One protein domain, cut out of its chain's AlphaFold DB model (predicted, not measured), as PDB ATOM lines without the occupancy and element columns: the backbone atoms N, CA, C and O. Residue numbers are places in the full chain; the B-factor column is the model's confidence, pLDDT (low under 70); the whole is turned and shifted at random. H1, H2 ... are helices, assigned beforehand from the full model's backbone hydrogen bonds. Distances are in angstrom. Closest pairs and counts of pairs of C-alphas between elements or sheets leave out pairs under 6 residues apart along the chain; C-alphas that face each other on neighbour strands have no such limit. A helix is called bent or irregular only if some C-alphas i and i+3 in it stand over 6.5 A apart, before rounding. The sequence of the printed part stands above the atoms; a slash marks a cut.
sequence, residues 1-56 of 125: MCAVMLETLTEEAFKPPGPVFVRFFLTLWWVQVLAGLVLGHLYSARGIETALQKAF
ATOM      1  N   MET A   1     109.131  93.772 138.113       53.50
ATOM      2  CA  MET A   1     110.456  93.120 137.993       53.50
ATOM      3  C   MET A   1     111.618  94.112 138.057       53.50
ATOM      4  O   MET A   1     112.569  93.821 138.762       53.50
ATOM      5  N   CYS A   2     111.544  95.294 137.428       67.94
ATOM      6  CA  CYS A   2     112.643  96.278 137.447       67.94
ATOM      7  C   CYS A   2     112.998  96.833 138.840       67.94
ATOM      8  O   CYS A   2     114.170  97.037 139.117       67.94
ATOM      9  N   ALA A   3     112.014  97.043 139.725       69.88
ATOM     10  CA  ALA A   3     112.257  97.601 141.062       69.88
ATOM     11  C   ALA A   3     113.101  96.673 141.955       69.88
ATOM     12  O   ALA A   3     114.073  97.119 142.546       69.88
ATOM     13  N   VAL A   4     112.794  95.371 141.968       77.94
ATOM     14  CA  VAL A   4     113.547  94.359 142.738       77.94
ATOM     15  C   VAL A   4     114.972  94.195 142.194       77.94
ATOM     16  O   VAL A   4     115.930  94.030 142.946       77.94
ATOM     17  N   MET A   5     115.135  94.276 140.868       77.38
ATOM     18  CA  MET A   5     116.458  94.271 140.241       77.38
ATOM     19  C   MET A   5     117.260  95.527 140.608       77.38
ATOM     20  O   MET A   5     118.450  95.434 140.871       77.38
ATOM     21  N   LEU A   6     116.623  96.699 140.653       78.31
ATOM     22  CA  LEU A   6     117.291  97.930 141.062       78.31
ATOM     23  C   LEU A   6     117.734  97.853 142.526       78.31
ATOM     24  O   LEU A   6     118.878  98.168 142.827       78.31
ATOM     25  N   GLU A   7     116.853  97.390 143.411       80.38
ATOM     26  CA  GLU A   7     117.119  97.270 144.846       80.38
ATOM     27  C   GLU A   7     118.324  96.358 145.118       80.38
ATOM     28  O   GLU A   7     119.286  96.764 145.771       80.38
ATOM     29  N   THR A   8     118.351  95.179 144.493       80.88
ATOM     30  CA  THR A   8     119.494  94.253 144.594       80.88
ATOM     31  C   THR A   8     120.800  94.858 144.075       80.88
ATOM     32  O   THR A   8     121.847  94.695 144.700       80.88
ATOM     33  N   LEU A   9     120.758  95.609 142.971       79.69
ATOM     34  CA  LEU A   9     121.934  96.312 142.454       79.69
ATOM     35  C   LEU A   9     122.389  97.443 143.381       79.69
ATOM     36  O   LEU A   9     123.592  97.644 143.534       79.69
ATOM     37  N   THR A  10     121.460  98.166 144.012       79.00
ATOM     38  CA  THR A  10     121.797  99.241 144.956       79.00
ATOM     39  C   THR A  10     122.443  98.706 146.227       79.00
ATOM     40  O   THR A  10     123.441  99.273 146.675       79.00
ATOM     41  N   GLU A  11     121.951  97.589 146.769       81.06
ATOM     42  CA  GLU A  11     122.569  96.954 147.935       81.06
ATOM     43  C   GLU A  11     123.994  96.473 147.643       81.06
ATOM     44  O   GLU A  11     124.878  96.586 148.495       81.06
ATOM     45  N   GLU A  12     124.251  95.975 146.432       79.88
ATOM     46  CA  GLU A  12     125.605  95.599 146.023       79.88
ATOM     47  C   GLU A  12     126.503  96.807 145.745       79.88
ATOM     48  O   GLU A  12     127.669  96.808 146.152       79.88
ATOM     49  N   ALA A  13     125.968  97.839 145.089       75.94
ATOM     50  CA  ALA A  13     126.714  99.034 144.710       75.94
ATOM     51  C   ALA A  13     127.199  99.826 145.928       75.94
ATOM     52  O   ALA A  13     128.355 100.249 145.973       75.94
ATOM     53  N   PHE A  14     126.325  99.987 146.920       78.25
ATOM     54  CA  PHE A  14     126.563 100.817 148.098       78.25
ATOM     55  C   PHE A  14     126.872 100.002 149.349       78.25
ATOM     56  O   PHE A  14     126.753 100.514 150.464       78.25
ATOM     57  N   LYS A  15     127.302  98.745 149.185       72.19
ATOM     58  CA  LYS A  15     127.680  97.910 150.319       72.19
ATOM     59  C   LYS A  15     128.797  98.608 151.107       72.19
ATOM     60  O   LYS A  15     129.887  98.812 150.556       72.19
ATOM     61  N   PRO A  16     128.569  98.971 152.381       61.22
ATOM     62  CA  PRO A  16     129.627  99.535 153.201       61.22
ATOM     63  C   PRO A  16     130.768  98.512 153.300       61.22
ATOM     64  O   PRO A  16     130.508  97.301 153.269       61.22
ATOM     65  N   PRO A  17     132.034  98.955 153.379       58.16
ATOM     66  CA  PRO A  17     133.169  98.044 153.450       58.16
ATOM     67  C   PRO A  17     132.955  97.015 154.571       58.16
ATOM     68  O   PRO A  17     132.747  97.362 155.732       58.16
ATOM     69  N   GLY A  18     132.940  95.733 154.193       53.06
ATOM     70  CA  GLY A  18     132.680  94.623 155.108       53.06
ATOM     71  C   GLY A  18     133.775  94.448 156.177       53.06
ATOM     72  O   GLY A  18     134.912  94.895 156.001       53.06
ATOM     73  N   PRO A  19     133.474  93.747 157.285       55.16
ATOM     74  CA  PRO A  19     134.233  93.809 158.533       55.16
ATOM     75  C   PRO A  19     135.369  92.773 158.588       55.16
ATOM     76  O   PRO A  19     135.383  91.925 159.480       55.16
ATOM     77  N   VAL A  20     136.310  92.794 157.637       50.94
ATOM     78  CA  VAL A  20     137.408  91.797 157.625       50.94
ATOM     79  C   VAL A  20     138.788  92.405 157.883       50.94
ATOM     80  O   VAL A  20     139.603  91.750 158.519       50.94
ATOM     81  N   PHE A  21     139.039  93.673 157.540       41.94
ATOM     82  CA  PHE A  21     140.322  94.321 157.878       41.94
ATOM     83  C   PHE A  21     140.248  95.279 159.078       41.94
ATOM     84  O   PHE A  21     141.265  95.733 159.586       41.94
ATOM     85  N   VAL A  22     139.040  95.566 159.571       46.75
ATOM     86  CA  VAL A  22     138.796  96.627 160.562       46.75
ATOM     87  C   VAL A  22     138.060  96.103 161.796       46.75
ATOM     88  O   VAL A  22     137.324  96.815 162.470       46.75
ATOM     89  N   ARG A  23     138.223  94.817 162.110       44.50
ATOM     90  CA  ARG A  23     137.499  94.196 163.224       44.50
ATOM     91  C   ARG A  23     138.157  94.418 164.594       44.50
ATOM     92  O   ARG A  23     137.704  93.838 165.571       44.50
ATOM     93  N   PHE A  24     139.183  95.272 164.679       47.31
ATOM     94  CA  PHE A  24     139.857  95.592 165.944       47.31
ATOM     95  C   PHE A  24     139.801  97.077 166.357       47.31
ATOM     96  O   PHE A  24     140.092  97.363 167.508       47.31
ATOM     97  N   PHE A  25     139.399  98.022 165.485       48.09
ATOM     98  CA  PHE A  25     139.503  99.461 165.817       48.09
ATOM     99  C   PHE A  25     138.371 100.414 165.370       48.09
ATOM    100  O   PHE A  25     138.441 101.587 165.726       48.09
ATOM    101  N   LEU A  26     137.315  99.997 164.656       53.06
ATOM    102  CA  LEU A  26     136.253 100.935 164.228       53.06
ATOM    103  C   LEU A  26     134.859 100.577 164.759       53.06
ATOM    104  O   LEU A  26     134.095  99.864 164.116       53.06
ATOM    105  N   THR A  27     134.497 101.161 165.898       57.00
ATOM    106  CA  THR A  27     133.112 101.246 166.402       57.00
ATOM    107  C   THR A  27     132.515 102.653 166.276       57.00
ATOM    108  O   THR A  27     131.400 102.893 166.728       57.00
ATOM    109  N   LEU A  28     133.225 103.596 165.652       65.75
ATOM    110  CA  LEU A  28     132.861 105.012 165.646       65.75
ATOM    111  C   LEU A  28     132.668 105.526 164.213       65.75
ATOM    112  O   LEU A  28     133.611 105.590 163.429       65.75
ATOM    113  N   TRP A  29     131.430 105.908 163.883       66.31
ATOM    114  CA  TRP A  29     131.001 106.404 162.565       66.31
ATOM    115  C   TRP A  29     131.879 107.548 162.020       66.31
ATOM    116  O   TRP A  29     132.193 107.583 160.833       66.31
ATOM    117  N   TRP A  30     132.379 108.432 162.888       71.31
ATOM    118  CA  TRP A  30     133.277 109.523 162.493       71.31
ATOM    119  C   TRP A  30     134.630 109.046 161.954       71.31
ATOM    120  O   TRP A  30     135.214 109.731 161.122       71.31
ATOM    121  N   VAL A  31     135.111 107.864 162.354       70.31
ATOM    122  CA  VAL A  31     136.354 107.290 161.812       70.31
ATOM    123  C   VAL A  31     136.155 106.848 160.360       70.31
ATOM    124  O   VAL A  31     137.078 106.965 159.563       70.31
ATOM    125  N   GLN A  32     134.948 106.408 159.980       63.06
ATOM    126  CA  GLN A  32     134.619 106.104 158.580       63.06
ATOM    127  C   GLN A  32     134.581 107.376 157.726       63.06
ATOM    128  O   GLN A  32     135.097 107.374 156.613       63.06
ATOM    129  N   VAL A  33     134.026 108.469 158.260       68.69
ATOM    130  CA  VAL A  33     134.003 109.777 157.581       68.69
ATOM    131  C   VAL A  33     135.422 110.325 157.405       68.69
ATOM    132  O   VAL A  33     135.785 110.733 156.308       68.69
ATOM    133  N   LEU A  34     136.252 110.272 158.452       70.44
ATOM    134  CA  LEU A  34     137.661 110.675 158.394       70.44
ATOM    135  C   LEU A  34     138.470 109.807 157.427       70.44
ATOM    136  O   LEU A  34     139.237 110.337 156.629       70.44
ATOM    137  N   ALA A  35     138.274 108.488 157.458       65.38
ATOM    138  CA  ALA A  35     138.901 107.585 156.503       65.38
ATOM    139  C   ALA A  35     138.459 107.895 155.068       65.38
ATOM    140  O   ALA A  35     139.306 107.922 154.184       65.38
ATOM    141  N   GLY A  36     137.176 108.194 154.835       60.94
ATOM    142  CA  GLY A  36     136.673 108.614 153.526       60.94
ATOM    143  C   GLY A  36     137.285 109.931 153.048       60.94
ATOM    144  O   GLY A  36     137.655 110.036 151.881       60.94
ATOM    145  N   LEU A  37     137.482 110.892 153.955       65.62
ATOM    146  CA  LEU A  37     138.153 112.163 153.669       65.62
ATOM    147  C   LEU A  37     139.629 111.958 153.279       65.62
ATOM    148  O   LEU A  37     140.119 112.595 152.355       65.62
ATOM    149  N   VAL A  38     140.329 111.049 153.967       65.31
ATOM    150  CA  VAL A  38     141.744 110.729 153.702       65.31
ATOM    151  C   VAL A  38     141.911 109.874 152.439       65.31
ATOM    152  O   VAL A  38     142.862 110.068 151.688       65.31
ATOM    153  N   LEU A  39     141.003 108.927 152.194       64.75
ATOM    154  CA  LEU A  39     141.050 107.995 151.061       64.75
ATOM    155  C   LEU A  39     140.383 108.543 149.791       64.75
ATOM    156  O   LEU A  39     140.450 107.894 148.745       64.75
ATOM    157  N   GLY A  40     139.711 109.694 149.873       64.88
ATOM    158  CA  GLY A  40     139.026 110.324 148.745       64.88
ATOM    159  C   GLY A  40     137.790 109.568 148.239       64.88
ATOM    160  O   GLY A  40     137.320 109.859 147.143       64.88
ATOM    161  N   HIS A  41     137.262 108.588 148.987       68.56
ATOM    162  CA  HIS A  41     136.045 107.852 148.622       68.56
ATOM    163  C   HIS A  41     135.288 107.303 149.844       68.56
ATOM    164  O   HIS A  41     135.892 106.817 150.797       68.56
ATOM    165  N   LEU A  42     133.948 107.332 149.798       69.06
ATOM    166  CA  LEU A  42     133.072 106.798 150.859       69.06
ATOM    167  C   LEU A  42     132.662 105.333 150.639       69.06
ATOM    168  O   LEU A  42     132.399 104.606 151.595       69.06
ATOM    169  N   TYR A  43     132.615 104.892 149.382       72.00
ATOM    170  CA  TYR A  43     132.164 103.557 148.992       72.00
ATOM    171  C   TYR A  43     133.253 102.822 148.219       72.00
ATOM    172  O   TYR A  43     134.018 103.423 147.466       72.00
ATOM    173  N   SER A  44     133.304 101.500 148.374       74.38
ATOM    174  CA  SER A  44     134.233 100.674 147.606       74.38
ATOM    175  C   SER A  44     133.861 100.687 146.126       74.38
ATOM    176  O   SER A  44     132.755 100.296 145.752       74.38
ATOM    177  N   ALA A  45     134.819 101.027 145.264       78.56
ATOM    178  CA  ALA A  45     134.616 101.019 143.817       78.56
ATOM    179  C   ALA A  45     134.228  99.632 143.255       78.56
ATOM    180  O   ALA A  45     133.603  99.546 142.202       78.56
ATOM    181  N   ARG A  46     134.549  98.541 143.972       82.81
ATOM    182  CA  ARG A  46     134.199  97.170 143.563       82.81
ATOM    183  C   ARG A  46     132.697  96.889 143.617       82.81
ATOM    184  O   ARG A  46     132.216  96.084 142.822       82.81
ATOM    185  N   GLY A  47     131.970  97.515 144.546       84.62
ATOM    186  CA  GLY A  47     130.528  97.303 144.700       84.62
ATOM    187  C   GLY A  47     129.778  97.786 143.465       84.62
ATOM    188  O   GLY A  47     129.116  97.006 142.781       84.62
ATOM    189  N   ILE A  48     129.964  99.067 143.131       85.62
ATOM    190  CA  ILE A  48     129.334  99.683 141.958       85.62
ATOM    191  C   ILE A  48     129.782  99.016 140.652       85.62
ATOM    192  O   ILE A  48     128.960  98.788 139.771       85.62
ATOM    193  N   GLU A  49     131.051  98.620 140.542       89.38
ATOM    194  CA  GLU A  49     131.553  97.873 139.386       89.38
ATOM    195  C   GLU A  49     130.825  96.536 139.205       89.38
ATOM    196  O   GLU A  49     130.353  96.243 138.107       89.38
ATOM    197  N   THR A  50     130.661  95.762 140.280       88.19
ATOM    198  CA  THR A  50     129.959  94.468 140.236       88.19
ATOM    199  C   THR A  50     128.493  94.647 139.843       88.19
ATOM    200  O   THR A  50     127.988  93.919 138.988       88.19
ATOM    201  N   ALA A  51     127.815  95.643 140.418       88.12
ATOM    202  CA  ALA A  51     126.427  95.949 140.090       88.12
ATOM    203  C   ALA A  51     126.271  96.343 138.607       88.12
ATOM    204  O   ALA A  51     125.412  95.816 137.897       88.12
ATOM    205  N   LEU A  52     127.145  97.214 138.100       89.94
ATOM    206  CA  LEU A  52     127.118  97.629 136.696       89.94
ATOM    207  C   LEU A  52     127.440  96.465 135.745       89.94
ATOM    208  O   LEU A  52     126.772  96.315 134.721       89.94
ATOM    209  N   GLN A  53     128.401  95.602 136.089       91.69
ATOM    210  CA  GLN A  53     128.699  94.391 135.317       91.69
ATOM    211  C   GLN A  53     127.508  93.423 135.292       91.69
ATOM    212  O   GLN A  53     127.194  92.882 134.234       91.69
ATOM    213  N   LYS A  54     126.792  93.243 136.409       89.75
ATOM    214  CA  LYS A  54     125.570  92.419 136.449       89.75
ATOM    215  C   LYS A  54     124.440  92.992 135.598       89.75
ATOM    216  O   LYS A  54     123.719  92.229 134.958       89.75
ATOM    217  N   ALA A  55     124.282  94.313 135.583       87.62
ATOM    218  CA  ALA A  55     123.216  94.975 134.837       87.62
ATOM    219  C   ALA A  55     123.468  94.991 133.321       87.62
ATOM    220  O   ALA A  55     122.562  94.710 132.536       87.62
ATOM    221  N   PHE A  56     124.691  95.326 132.905       85.94
ATOM    222  CA  PHE A  56     125.012  95.582 131.498       85.94
ATOM    223  C   PHE A  56     125.795  94.449 130.820       85.94
ATOM    224  O   PHE A  56     125.784  94.344 129.587       85.94
TER     225      PHE A  56
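Overview. This is residues 1 to 56 of the 125 residues of an uncharacterized protein of Verticillium dahliae (UniProt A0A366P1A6). Two helices, H1 and H3, pack side by side with opposite directions, staggered so that the last part of H1 meets H3, while a third helix, H2, stands away from both at the far end of the long axis, set crosswise to it. A long unnamed stretch, residues 14 to 28, leads out from H1 to H2, and its residues 19 to 28 stick out free together with much of H2. The printed part has 56 residues with three named helices, H1, H2 and H3 in that order along the chain, and no named strand; the class is all helix. The whole is loose, with a radius of gyration of the C-alphas of 13.6 A, and spans 40 by 20 by 17 A.

Arrangement. H1, residues 2 to 13, touches H3, residues 45 to 56, with its residues 9 to 13 alone. The closest C-alphas of the two are those of Ala 13 and Ile 48, 3.9 A apart, and their centres are 10.7 A apart. Their lines stand at a shallow tilt of 26 degrees, and they run opposite ways. H2, residues 29 to 39, touches no helix. H1 and H2 are apart, with no C-alpha of the one within 8 A of the other, and H2 and H3 are apart by the same measure. In H1, H2 and H3, every O i to N i+4 pair is within hydrogen-bond range.

Along the chain. Met 1 comes before H1, which begins with the C-alpha of Cys 2 at (112.643, 96.278, 137.447) and runs to Ala 13, 16.1 A from first to last C-alpha. H2 runs from Trp 29, with its C-alpha at (131.001, 106.404, 162.565), to Leu 39, over 15.4 A. H3 runs from Ala 45 to Phe 56 over 16.5 A and ends with the C-alpha of Phe 56 at (125.012, 95.582, 131.498). No helix is bent or irregular.

Size, cuts and confidence. The outline is a rod, and the two C-alphas farthest apart are those of Met 1 and Phe 25, 40.7 A. The C-alphas of Met 1 and Phe 56 are 16.1 A apart. The printed part has no cut; it begins at the chain's first residue. The link from H1 to H2 is long, with 15 residues, and the link from H2 to H3 is tight, with 5. Residues 19 to 31, of which 29 to 31 belong to H2, and residues 35 to 40, of which 35 to 39 belong to H2, stand free. The mean pLDDT of the printed part is 70.3, and 27 residues are under 70: residues 1 to 3, 16 to 29, 32 to 33 and 35 to 42.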